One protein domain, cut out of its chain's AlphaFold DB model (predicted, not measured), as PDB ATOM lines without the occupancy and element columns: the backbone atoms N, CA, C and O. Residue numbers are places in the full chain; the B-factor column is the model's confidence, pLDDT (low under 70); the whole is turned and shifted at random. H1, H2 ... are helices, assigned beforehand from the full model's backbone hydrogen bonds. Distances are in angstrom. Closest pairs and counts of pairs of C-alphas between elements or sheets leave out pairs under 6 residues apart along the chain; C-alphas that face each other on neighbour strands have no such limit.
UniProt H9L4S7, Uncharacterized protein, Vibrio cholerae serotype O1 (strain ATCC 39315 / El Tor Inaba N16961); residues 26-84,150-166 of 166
ATOM      1  N   LEU A  26      -4.649  -0.770 -42.995       92.00
ATOM      2  CA  LEU A  26      -5.809  -1.613 -43.275       92.00
ATOM      3  C   LEU A  26      -5.400  -2.903 -44.001       92.00
ATOM      4  O   LEU A  26      -5.774  -3.983 -43.558       92.00
ATOM      5  N   ASP A  27      -4.600  -2.813 -45.064       89.38
ATOM      6  CA  ASP A  27      -4.174  -3.983 -45.846       89.38
ATOM      7  C   ASP A  27      -3.258  -4.915 -45.040       89.38
ATOM      8  O   ASP A  27      -3.393  -6.139 -45.109       89.38
ATOM      9  N   LYS A  28      -2.373  -4.349 -44.209       88.94
ATOM     10  CA  LYS A  28      -1.571  -5.111 -43.239       88.94
ATOM     11  C   LYS A  28      -2.467  -5.869 -42.259       88.94
ATOM     12  O   LYS A  28      -2.263  -7.058 -42.025       88.94
ATOM     13  N   SER A  29      -3.494  -5.204 -41.733       89.75
ATOM     14  CA  SER A  29      -4.455  -5.807 -40.804       89.75
ATOM     15  C   SER A  29      -5.287  -6.903 -41.475       89.75
ATOM     16  O   SER A  29      -5.479  -7.964 -40.890       89.75
ATOM     17  N   ILE A  30      -5.711  -6.701 -42.727       89.50
ATOM     18  CA  ILE A  30      -6.374  -7.731 -43.541       89.50
ATOM     19  C   ILE A  30      -5.458  -8.950 -43.704       89.50
ATOM     20  O   ILE A  30      -5.885 -10.084 -43.489       89.50
ATOM     21  N   SER A  31      -4.190  -8.734 -44.059       85.31
ATOM     22  CA  SER A  31      -3.215  -9.813 -44.240       85.31
ATOM     23  C   SER A  31      -2.985 -10.603 -42.946       85.31
ATOM     24  O   SER A  31      -2.992 -11.837 -42.958       85.31
ATOM     25  N   LEU A  32      -2.855  -9.906 -41.814       85.69
ATOM     26  CA  LEU A  32      -2.720 -10.524 -40.497       85.69
ATOM     27  C   LEU A  32      -3.957 -11.345 -40.118       85.69
ATOM     28  O   LEU A  32      -3.824 -12.510 -39.757       85.69
ATOM     29  N   LEU A  33      -5.159 -10.781 -40.242       85.00
ATOM     30  CA  LEU A  33      -6.405 -11.476 -39.904       85.00
ATOM     31  C   LEU A  33      -6.656 -12.702 -40.795       85.00
ATOM     32  O   LEU A  33      -7.143 -13.720 -40.304       85.00
ATOM     33  N   ASN A  34      -6.277 -12.642 -42.075       82.69
ATOM     34  CA  ASN A  34      -6.279 -13.809 -42.963       82.69
ATOM     35  C   ASN A  34      -5.275 -14.874 -42.513       82.69
ATOM     36  O   ASN A  34      -5.612 -16.053 -42.485       82.69
ATOM     37  N   THR A  35      -4.067 -14.462 -42.117       76.38
ATOM     38  CA  THR A  35      -3.047 -15.380 -41.585       76.38
ATOM     39  C   THR A  35      -3.551 -16.080 -40.328       76.38
ATOM     40  O   THR A  35      -3.345 -17.270 -40.172       76.38
ATOM     41  N   LEU A  36      -4.290 -15.373 -39.475       75.56
ATOM     42  CA  LEU A  36      -4.928 -15.939 -38.286       75.56
ATOM     43  C   LEU A  36      -6.240 -16.692 -38.598       75.56
ATOM     44  O   LEU A  36      -6.919 -17.141 -37.682       75.56
ATOM     45  N   ASN A  37      -6.624 -16.833 -39.874       77.12
ATOM     46  CA  ASN A  37      -7.890 -17.422 -40.342       77.12
ATOM     47  C   ASN A  37      -9.119 -16.919 -39.580       77.12
ATOM     48  O   ASN A  37     -10.053 -17.673 -39.277       77.12
ATOM     49  N   TYR A  38      -9.114 -15.625 -39.277       82.12
ATOM     50  CA  TYR A  38     -10.218 -14.957 -38.615       82.12
ATOM     51  C   TYR A  38     -11.582 -15.277 -39.261       82.12
ATOM     52  O   TYR A  38     -12.519 -15.558 -38.512       82.12
ATOM     53  N   PRO A  39     -11.733 -15.344 -40.605       82.56
ATOM     54  CA  PRO A  39     -13.009 -15.692 -41.235       82.56
ATOM     55  C   PRO A  39     -13.564 -17.048 -40.831       82.56
ATOM     56  O   PRO A  39     -14.747 -17.149 -40.511       82.56
ATOM     57  N   ALA A  40     -12.731 -18.089 -40.805       81.12
ATOM     58  CA  ALA A  40     -13.198 -19.418 -40.438       81.12
ATOM     59  C   ALA A  40     -13.594 -19.477 -38.959       81.12
ATOM     60  O   ALA A  40     -14.607 -20.087 -38.621       81.12
ATOM     61  N   ILE A  41     -12.835 -18.816 -38.073       75.56
ATOM     62  CA  ILE A  41     -13.188 -18.699 -36.647       75.56
ATOM     63  C   ILE A  41     -14.528 -17.990 -36.501       75.56
ATOM     64  O   ILE A  41     -15.412 -18.469 -35.786       75.56
ATOM     65  N   PHE A  42     -14.673 -16.859 -37.190       80.62
ATOM     66  CA  PHE A  42     -15.867 -16.035 -37.167       80.62
ATOM     67  C   PHE A  42     -17.082 -16.839 -37.624       80.62
ATOM     68  O   PHE A  42     -18.048 -16.939 -36.875       80.62
ATOM     69  N   LYS A  43     -17.012 -17.495 -38.790       82.00
ATOM     70  CA  LYS A  43     -18.090 -18.339 -39.328       82.00
ATOM     71  C   LYS A  43     -18.450 -19.488 -38.394       82.00
ATOM     72  O   LYS A  43     -19.621 -19.676 -38.089       82.00
ATOM     73  N   ASN A  44     -17.456 -20.222 -37.889       74.44
ATOM     74  CA  ASN A  44     -17.689 -21.343 -36.975       74.44
ATOM     75  C   ASN A  44     -18.329 -20.897 -35.655       74.44
ATOM     76  O   ASN A  44     -19.149 -21.615 -35.086       74.44
ATOM     77  N   THR A  45     -17.934 -19.732 -35.145       74.56
ATOM     78  CA  THR A  45     -18.504 -19.164 -33.918       74.56
ATOM     79  C   THR A  45     -19.918 -18.664 -34.177       74.56
ATOM     80  O   THR A  45     -20.829 -19.016 -33.436       74.56
ATOM     81  N   LEU A  46     -20.118 -17.923 -35.267       76.56
ATOM     82  CA  LEU A  46     -21.420 -17.430 -35.692       76.56
ATOM     83  C   LEU A  46     -22.414 -18.578 -35.891       76.56
ATOM     84  O   LEU A  46     -23.503 -18.509 -35.337       76.56
ATOM     85  N   LEU A  47     -22.034 -19.642 -36.605       72.56
ATOM     86  CA  LEU A  47     -22.877 -20.822 -36.819       72.56
ATOM     87  C   LEU A  47     -23.342 -21.415 -35.484       72.56
ATOM     88  O   LEU A  47     -24.537 -21.584 -35.263       72.56
ATOM     89  N   LYS A  48     -22.412 -21.619 -34.541       71.94
ATOM     90  CA  LYS A  48     -22.738 -22.115 -33.195       71.94
ATOM     91  C   LYS A  48     -23.691 -21.191 -32.440       71.94
ATOM     92  O   LYS A  48     -24.556 -21.687 -31.726       71.94
ATOM     93  N   GLU A  49     -23.526 -19.872 -32.534       74.88
ATOM     94  CA  GLU A  49     -24.421 -18.922 -31.860       74.88
ATOM     95  C   GLU A  49     -25.800 -18.835 -32.533       74.88
ATOM     96  O   GLU A  49     -26.813 -18.758 -31.838       74.88
ATOM     97  N   CYS A  50     -25.861 -18.914 -33.863       76.50
ATOM     98  CA  CYS A  50     -27.113 -18.971 -34.616       76.50
ATOM     99  C   CYS A  50     -27.899 -20.261 -34.305       76.50
ATOM    100  O   CYS A  50     -29.110 -20.202 -34.089       76.50
ATOM    101  N   ASP A  51     -27.211 -21.401 -34.182       73.38
ATOM    102  CA  ASP A  51     -27.809 -22.708 -33.871       73.38
ATOM    103  C   ASP A  51     -28.318 -22.819 -32.427       73.38
ATOM    104  O   ASP A  51     -29.234 -23.591 -32.142       73.38
ATOM    105  N   LYS A  52     -27.781 -22.017 -31.495       70.69
ATOM    106  CA  LYS A  52     -28.276 -21.951 -30.107       70.69
ATOM    107  C   LYS A  52     -29.697 -21.388 -29.994       70.69
ATOM    108  O   LYS A  52     -30.266 -21.410 -28.903       70.69
ATOM    109  N   GLY A  53     -30.285 -20.901 -31.090       54.94
ATOM    110  CA  GLY A  53     -31.720 -20.645 -31.170       54.94
ATOM    111  C   GLY A  53     -32.200 -19.458 -30.341       54.94
ATOM    112  O   GLY A  53     -33.378 -19.406 -29.989       54.94
ATOM    113  N   LEU A  54     -31.330 -18.488 -30.034       57.03
ATOM    114  CA  LEU A  54     -31.785 -17.196 -29.519       57.03
ATOM    115  C   LEU A  54     -32.671 -16.544 -30.603       57.03
ATOM    116  O   LEU A  54     -32.151 -16.189 -31.666       57.03
ATOM    117  N   PRO A  55     -33.993 -16.375 -30.380       57.31
ATOM    118  CA  PRO A  55     -34.947 -16.053 -31.450       57.31
ATOM    119  C   PRO A  55     -34.622 -14.762 -32.207       57.31
ATOM    120  O   PRO A  55     -34.894 -14.650 -33.397       57.31
ATOM    121  N   GLN A  56     -33.993 -13.811 -31.518       56.69
ATOM    122  CA  GLN A  56     -33.553 -12.527 -32.062       56.69
ATOM    123  C   GLN A  56     -32.407 -12.626 -33.086       56.69
ATOM    124  O   GLN A  56     -32.254 -11.722 -33.899       56.69
ATOM    125  N   PHE A  57     -31.615 -13.706 -33.070       62.16
ATOM    126  CA  PHE A  57     -30.493 -13.907 -33.997       62.16
ATOM    127  C   PHE A  57     -30.854 -14.853 -35.147       62.16
ATOM    128  O   PHE A  57     -30.431 -14.629 -36.277       62.16
ATOM    129  N   ALA A  58     -31.710 -15.851 -34.904       65.12
ATOM    130  CA  ALA A  58     -32.118 -16.823 -35.923       65.12
ATOM    131  C   ALA A  58     -32.824 -16.192 -37.145       65.12
ATOM    132  O   ALA A  58     -32.811 -16.756 -38.241       65.12
ATOM    133  N   SER A  59     -33.442 -15.016 -36.985       73.94
ATOM    134  CA  SER A  59     -34.088 -14.288 -38.083       73.94
ATOM    135  C   SER A  59     -33.128 -13.486 -38.966       73.94
ATOM    136  O   SER A  59     -33.526 -13.128 -40.078       73.94
ATOM    137  N   LEU A  60     -31.903 -13.210 -38.500       81.44
ATOM    138  CA  LEU A  60     -30.924 -12.383 -39.210       81.44
ATOM    139  C   LEU A  60     -30.449 -13.069 -40.500       81.44
ATOM    140  O   LEU A  60     -30.245 -14.290 -40.532       81.44
ATOM    141  N   LYS A  61     -30.254 -12.293 -41.573       86.81
ATOM    142  CA  LYS A  61     -29.738 -12.801 -42.858       86.81
ATOM    143  C   LYS A  61     -28.358 -13.441 -42.678       86.81
ATOM    144  O   LYS A  61     -28.106 -14.492 -43.263       86.81
ATOM    145  N   ILE A  62     -27.512 -12.875 -41.818       84.00
ATOM    146  CA  ILE A  62     -26.172 -13.376 -41.507       84.00
ATOM    147  C   ILE A  62     -26.198 -14.807 -40.953       84.00
ATOM    148  O   ILE A  62     -25.336 -15.607 -41.303       84.00
ATOM    149  N   CYS A  63     -27.215 -15.173 -40.164       84.00
ATOM    150  CA  CYS A  63     -27.361 -16.539 -39.662       84.00
ATOM    151  C   CYS A  63     -27.763 -17.515 -40.773       84.00
ATOM    152  O   CYS A  63     -27.210 -18.611 -40.858       84.00
ATOM    153  N   LYS A  64     -28.663 -17.098 -41.674       84.50
ATOM    154  CA  LYS A  64     -29.114 -17.907 -42.823       84.50
ATOM    155  C   LYS A  64     -28.024 -18.132 -43.869       84.50
ATOM    156  O   LYS A  64     -28.103 -19.091 -44.626       84.50
ATOM    157  N   GLN A  65     -27.048 -17.231 -43.935       85.94
ATOM    158  CA  GLN A  65     -25.970 -17.245 -44.923       85.94
ATOM    159  C   GLN A  65     -24.592 -17.485 -44.300       85.94
ATOM    160  O   GLN A  65     -23.587 -17.284 -44.978       85.94
ATOM    161  N   SER A  66     -24.529 -17.899 -43.033       79.12
ATOM    162  CA  SER A  66     -23.293 -17.993 -42.242       79.12
ATOM    163  C   SER A  66     -22.185 -18.800 -42.936       79.12
ATOM    164  O   SER A  66     -21.037 -18.358 -42.977       79.12
ATOM    165  N   GLU A  67     -22.530 -19.926 -43.565       79.44
ATOM    166  CA  GLU A  67     -21.593 -20.768 -44.326       79.44
ATOM    167  C   GLU A  67     -21.125 -20.124 -45.644       79.44
ATOM    168  O   GLU A  67     -19.997 -20.342 -46.086       79.44
ATOM    169  N   THR A  68     -21.970 -19.292 -46.257       86.62
ATOM    170  CA  THR A  68     -21.737 -18.664 -47.568       86.62
ATOM    171  C   THR A  68     -21.209 -17.230 -47.487       86.62
ATOM    172  O   THR A  68     -21.012 -16.599 -48.525       86.62
ATOM    173  N   LEU A  69     -20.984 -16.687 -46.284       85.69
ATOM    174  CA  LEU A  69     -20.431 -15.338 -46.122       85.69
ATOM    175  C   LEU A  69     -19.078 -15.216 -46.833       85.69
ATOM    176  O   LEU A  69     -18.239 -16.113 -46.759       85.69
ATOM    177  N   SER A  70     -18.837 -14.081 -47.487       91.00
ATOM    178  CA  SER A  70     -17.536 -13.798 -48.096       91.00
ATOM    179  C   SER A  70     -16.461 -13.615 -47.020       91.00
ATOM    180  O   SER A  70     -16.603 -12.763 -46.139       91.00
ATOM    181  N   ASP A  71     -15.369 -14.379 -47.116       89.56
ATOM    182  CA  ASP A  71     -14.207 -14.227 -46.229       89.56
ATOM    183  C   ASP A  71     -13.597 -12.830 -46.361       89.56
ATOM    184  O   ASP A  71     -13.272 -12.196 -45.358       89.56
ATOM    185  N   GLU A  72     -13.527 -12.308 -47.589       91.56
ATOM    186  CA  GLU A  72     -13.044 -10.956 -47.866       91.56
ATOM    187  C   GLU A  72     -13.880  -9.906 -47.126       91.56
ATOM    188  O   GLU A  72     -13.327  -9.011 -46.486       91.56
ATOM    189  N   MET A  73     -15.211 -10.034 -47.156       92.50
ATOM    190  CA  MET A  73     -16.109  -9.119 -46.449       92.50
ATOM    191  C   MET A  73     -15.879  -9.172 -44.935       92.50
ATOM    192  O   MET A  73     -15.727  -8.123 -44.307       92.50
ATOM    193  N   ILE A  74     -15.807 -10.380 -44.360       87.06
ATOM    194  CA  ILE A  74     -15.574 -10.575 -42.923       87.06
ATOM    195  C   ILE A  74     -14.249  -9.933 -42.509       87.06
ATOM    196  O   ILE A  74     -14.225  -9.135 -41.570       87.06
ATOM    197  N   VAL A  75     -13.152 -10.239 -43.213       89.62
ATOM    198  CA  VAL A  75     -11.832  -9.692 -42.872       89.62
ATOM    199  C   VAL A  75     -11.793  -8.188 -43.052       89.62
ATOM    200  O   VAL A  75     -11.250  -7.493 -42.200       89.62
ATOM    201  N   ARG A  76     -12.365  -7.660 -44.135       92.75
ATOM    202  CA  ARG A  76     -12.311  -6.225 -44.409       92.75
ATOM    203  C   ARG A  76     -13.073  -5.416 -43.365       92.75
ATOM    204  O   ARG A  76     -12.604  -4.346 -42.986       92.75
ATOM    205  N   ILE A  77     -14.212  -5.912 -42.883       89.69
ATOM    206  CA  ILE A  77     -14.966  -5.278 -41.791       89.69
ATOM    207  C   ILE A  77     -14.196  -5.415 -40.478       89.69
ATOM    208  O   ILE A  77     -13.938  -4.411 -39.821       89.69
ATOM    209  N   ALA A  78     -13.735  -6.621 -40.137       88.81
ATOM    210  CA  ALA A  78     -12.951  -6.849 -38.927       88.81
ATOM    211  C   ALA A  78     -11.679  -5.989 -38.875       88.81
ATOM    212  O   ALA A  78     -11.362  -5.433 -37.828       88.81
ATOM    213  N   ALA A  79     -10.994  -5.800 -40.005       92.12
ATOM    214  CA  ALA A  79      -9.794  -4.978 -40.100       92.12
ATOM    215  C   ALA A  79     -10.060  -3.502 -39.758       92.12
ATOM    216  O   ALA A  79      -9.238  -2.892 -39.083       92.12
ATOM    217  N   LYS A  80     -11.214  -2.932 -40.141       94.06
ATOM    218  CA  LYS A  80     -11.588  -1.551 -39.761       94.06
ATOM    219  C   LYS A  80     -11.712  -1.378 -38.248       94.06
ATOM    220  O   LYS A  80     -11.363  -0.330 -37.713       94.06
ATOM    221  N   HIS A  81     -12.206  -2.404 -37.565       89.56
ATOM    222  CA  HIS A  81     -12.296  -2.406 -36.108       89.56
ATOM    223  C   HIS A  81     -10.935  -2.669 -35.472       89.56
ATOM    224  O   HIS A  81     -10.546  -1.974 -34.540       89.56
ATOM    225  N   PHE A  82     -10.171  -3.611 -36.024       88.81
ATOM    226  CA  PHE A  82      -8.849  -4.004 -35.543       88.81
ATOM    227  C   PHE A  82      -7.869  -2.828 -35.457       88.81
ATOM    228  O   PHE A  82      -7.191  -2.672 -34.442       88.81
ATOM    229  N   ILE A  83      -7.848  -1.951 -36.466       92.94
ATOM    230  CA  ILE A  83      -6.952  -0.778 -36.489       92.94
ATOM    231  C   ILE A  83      -7.224   0.233 -35.360       92.94
ATOM    232  O   ILE A  83      -6.365   1.059 -35.068       92.94
ATOM    233  N   SER A  84      -8.389   0.165 -34.702       92.69
ATOM    234  CA  SER A  84      -8.696   0.997 -33.526       92.69
ATOM    235  C   SER A  84      -8.062   0.464 -32.235       92.69
ATOM    236  O   SER A  84      -7.973   1.194 -31.250       92.69
ATOM    237  N   ASN A 150     -18.382  -5.989 -27.780       74.62
ATOM    238  CA  ASN A 150     -19.030  -4.914 -28.540       74.62
ATOM    239  C   ASN A 150     -18.489  -4.826 -29.968       74.62
ATOM    240  O   ASN A 150     -19.257  -4.560 -30.889       74.62
ATOM    241  N   VAL A 151     -17.194  -5.086 -30.165       76.12
ATOM    242  CA  VAL A 151     -16.586  -5.123 -31.501       76.12
ATOM    243  C   VAL A 151     -17.138  -6.293 -32.301       76.12
ATOM    244  O   VAL A 151     -17.536  -6.117 -33.448       76.12
ATOM    245  N   SER A 152     -17.240  -7.478 -31.692       76.19
ATOM    246  CA  SER A 152     -17.851  -8.636 -32.351       76.19
ATOM    247  C   SER A 152     -19.292  -8.344 -32.785       76.19
ATOM    248  O   SER A 152     -19.672  -8.668 -33.909       76.19
ATOM    249  N   VAL A 153     -20.077  -7.679 -31.929       77.06
ATOM    250  CA  VAL A 153     -21.449  -7.251 -32.249       77.06
ATOM    251  C   VAL A 153     -21.462  -6.246 -33.402       77.06
ATOM    252  O   VAL A 153     -22.256  -6.408 -34.323       77.06
ATOM    253  N   GLN A 154     -20.584  -5.243 -33.399       79.31
ATOM    254  CA  GLN A 154     -20.502  -4.258 -34.483       79.31
ATOM    255  C   GLN A 154     -20.152  -4.904 -35.826       79.31
ATOM    256  O   GLN A 154     -20.807  -4.613 -36.823       79.31
ATOM    257  N   ILE A 155     -19.193  -5.834 -35.848       84.44
ATOM    258  CA  ILE A 155     -18.833  -6.587 -37.057       84.44
ATOM    259  C   ILE A 155     -20.046  -7.365 -37.588       84.44
ATOM    260  O   ILE A 155     -20.321  -7.327 -38.786       84.44
ATOM    261  N   ILE A 156     -20.791  -8.046 -36.710       83.12
ATOM    262  CA  ILE A 156     -22.006  -8.785 -37.087       83.12
ATOM    263  C   ILE A 156     -23.071  -7.841 -37.656       83.12
ATOM    264  O   ILE A 156     -23.661  -8.150 -38.688       83.12
ATOM    265  N   LEU A 157     -23.313  -6.699 -37.007       84.25
ATOM    266  CA  LEU A 157     -24.319  -5.728 -37.440       84.25
ATOM    267  C   LEU A 157     -23.966  -5.088 -38.788       84.25
ATOM    268  O   LEU A 157     -24.844  -4.971 -39.637       84.25
ATOM    269  N   GLU A 158     -22.701  -4.733 -39.017       89.00
ATOM    270  CA  GLU A 158     -22.252  -4.202 -40.312       89.00
ATOM    271  C   GLU A 158     -22.418  -5.230 -41.436       89.00
ATOM    272  O   GLU A 158     -22.857  -4.888 -42.535       89.00
ATOM    273  N   ILE A 159     -22.103  -6.504 -41.173       86.06
ATOM    274  CA  ILE A 159     -22.345  -7.576 -42.146       86.06
ATOM    275  C   ILE A 159     -23.849  -7.719 -42.411       86.06
ATOM    276  O   ILE A 159     -24.258  -7.782 -43.567       86.06
ATOM    277  N   GLU A 160     -24.679  -7.743 -41.367       86.88
ATOM    278  CA  GLU A 160     -26.135  -7.860 -41.505       86.88
ATOM    279  C   GLU A 160     -26.736  -6.705 -42.319       86.88
ATOM    280  O   GLU A 160     -27.616  -6.933 -43.150       86.88
ATOM    281  N   GLU A 161     -26.253  -5.477 -42.124       90.88
ATOM    282  CA  GLU A 161     -26.682  -4.298 -42.882       90.88
ATOM    283  C   GLU A 161     -26.349  -4.429 -44.376       90.88
ATOM    284  O   GLU A 161     -27.207  -4.186 -45.234       90.88
ATOM    285  N   ILE A 162     -25.135  -4.889 -44.701       89.62
ATOM    286  CA  ILE A 162     -24.716  -5.142 -46.085       89.62
ATOM    287  C   ILE A 162     -25.595  -6.221 -46.720       89.62
ATOM    288  O   ILE A 162     -26.107  -6.020 -47.820       89.62
ATOM    289  N   LEU A 163     -25.813  -7.341 -46.026       88.69
ATOM    290  CA  LEU A 163     -26.659  -8.432 -46.519       88.69
ATOM    291  C   LEU A 163     -28.117  -8.003 -46.673       88.69
ATOM    292  O   LEU A 163     -28.816  -8.478 -47.565       88.69
ATOM    293  N   SER A 164     -28.604  -7.123 -45.798       87.06
ATOM    294  CA  SER A 164     -29.968  -6.592 -45.844       87.06
ATOM    295  C   SER A 164     -30.201  -5.662 -47.025       87.06
ATOM    296  O   SER A 164     -31.318  -5.633 -47.536       87.06
ATOM    297  N   SER A 165     -29.151  -4.981 -47.483       86.06
ATOM    298  CA  SER A 165     -29.173  -4.042 -48.610       86.06
ATOM    299  C   SER A 165     -29.016  -4.707 -49.988       86.06
ATOM    300  O   SER A 165     -29.094  -4.019 -51.006       86.06
ATOM    301  N   GLN A 166     -28.791  -6.025 -50.015       74.00
ATOM    302  CA  GLN A 166     -28.785  -6.888 -51.205       74.00
ATOM    303  C   GLN A 166     -30.135  -7.593 -51.372       74.00
ATOM    304  O   GLN A 166     -30.574  -7.701 -52.537       74.00
TER     305      GLN A 166
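AT A GLANCE: This is residues 26 to 84 and 150 to 166 of the 166 residues of an uncharacterized protein of Vibrio cholerae serotype O1 (strain ATCC 39315 / El Tor Inaba N16961) (UniProt H9L4S7). The helices make a U: H2 is its base, H1 turns off one end, short H3 and H4 stand at the other, and H5 and H6 cross its mouth. The printed part has 76 residues with six named helices, H1 to H6 in chain order, and no named strand: all helix. It is compact, radius of gyration of the C-alphas 12.1 A, spans 37 by 23 by 23 A.

HOW THE PARTS SIT: Start at H1, residues 26 to 35: it touches H5, residues 71 to 82, closest C-alphas Ser 29 and Ala 79, 5.4 A. H5 touches H6, residues 150 to 164, at a steep tilt of 41 degrees, closest C-alphas Ala 78 and Ile 155, 6.2 A. Every O i to N i+4 pair is within hydrogen-bond range in H1, H5, H6 and H2, residues 38 to 51. H2 and H6 are apart.

IN THESE COORDINATES: Find C-alpha 26 at (-5.809, -1.613, -43.275), where H1 begins. H2 spans 19.8 A; H3 is residues 55 to 58, H4 61 to 64. H6 runs 20.5 A to C-alpha 164 at (-29.968, -6.592, -45.844).

THE WHOLE: Residues 85 to 149 are not printed; C-alphas 84 and 150 are 12.9 A apart. Residues 53 to 58 have pLDDT under 70.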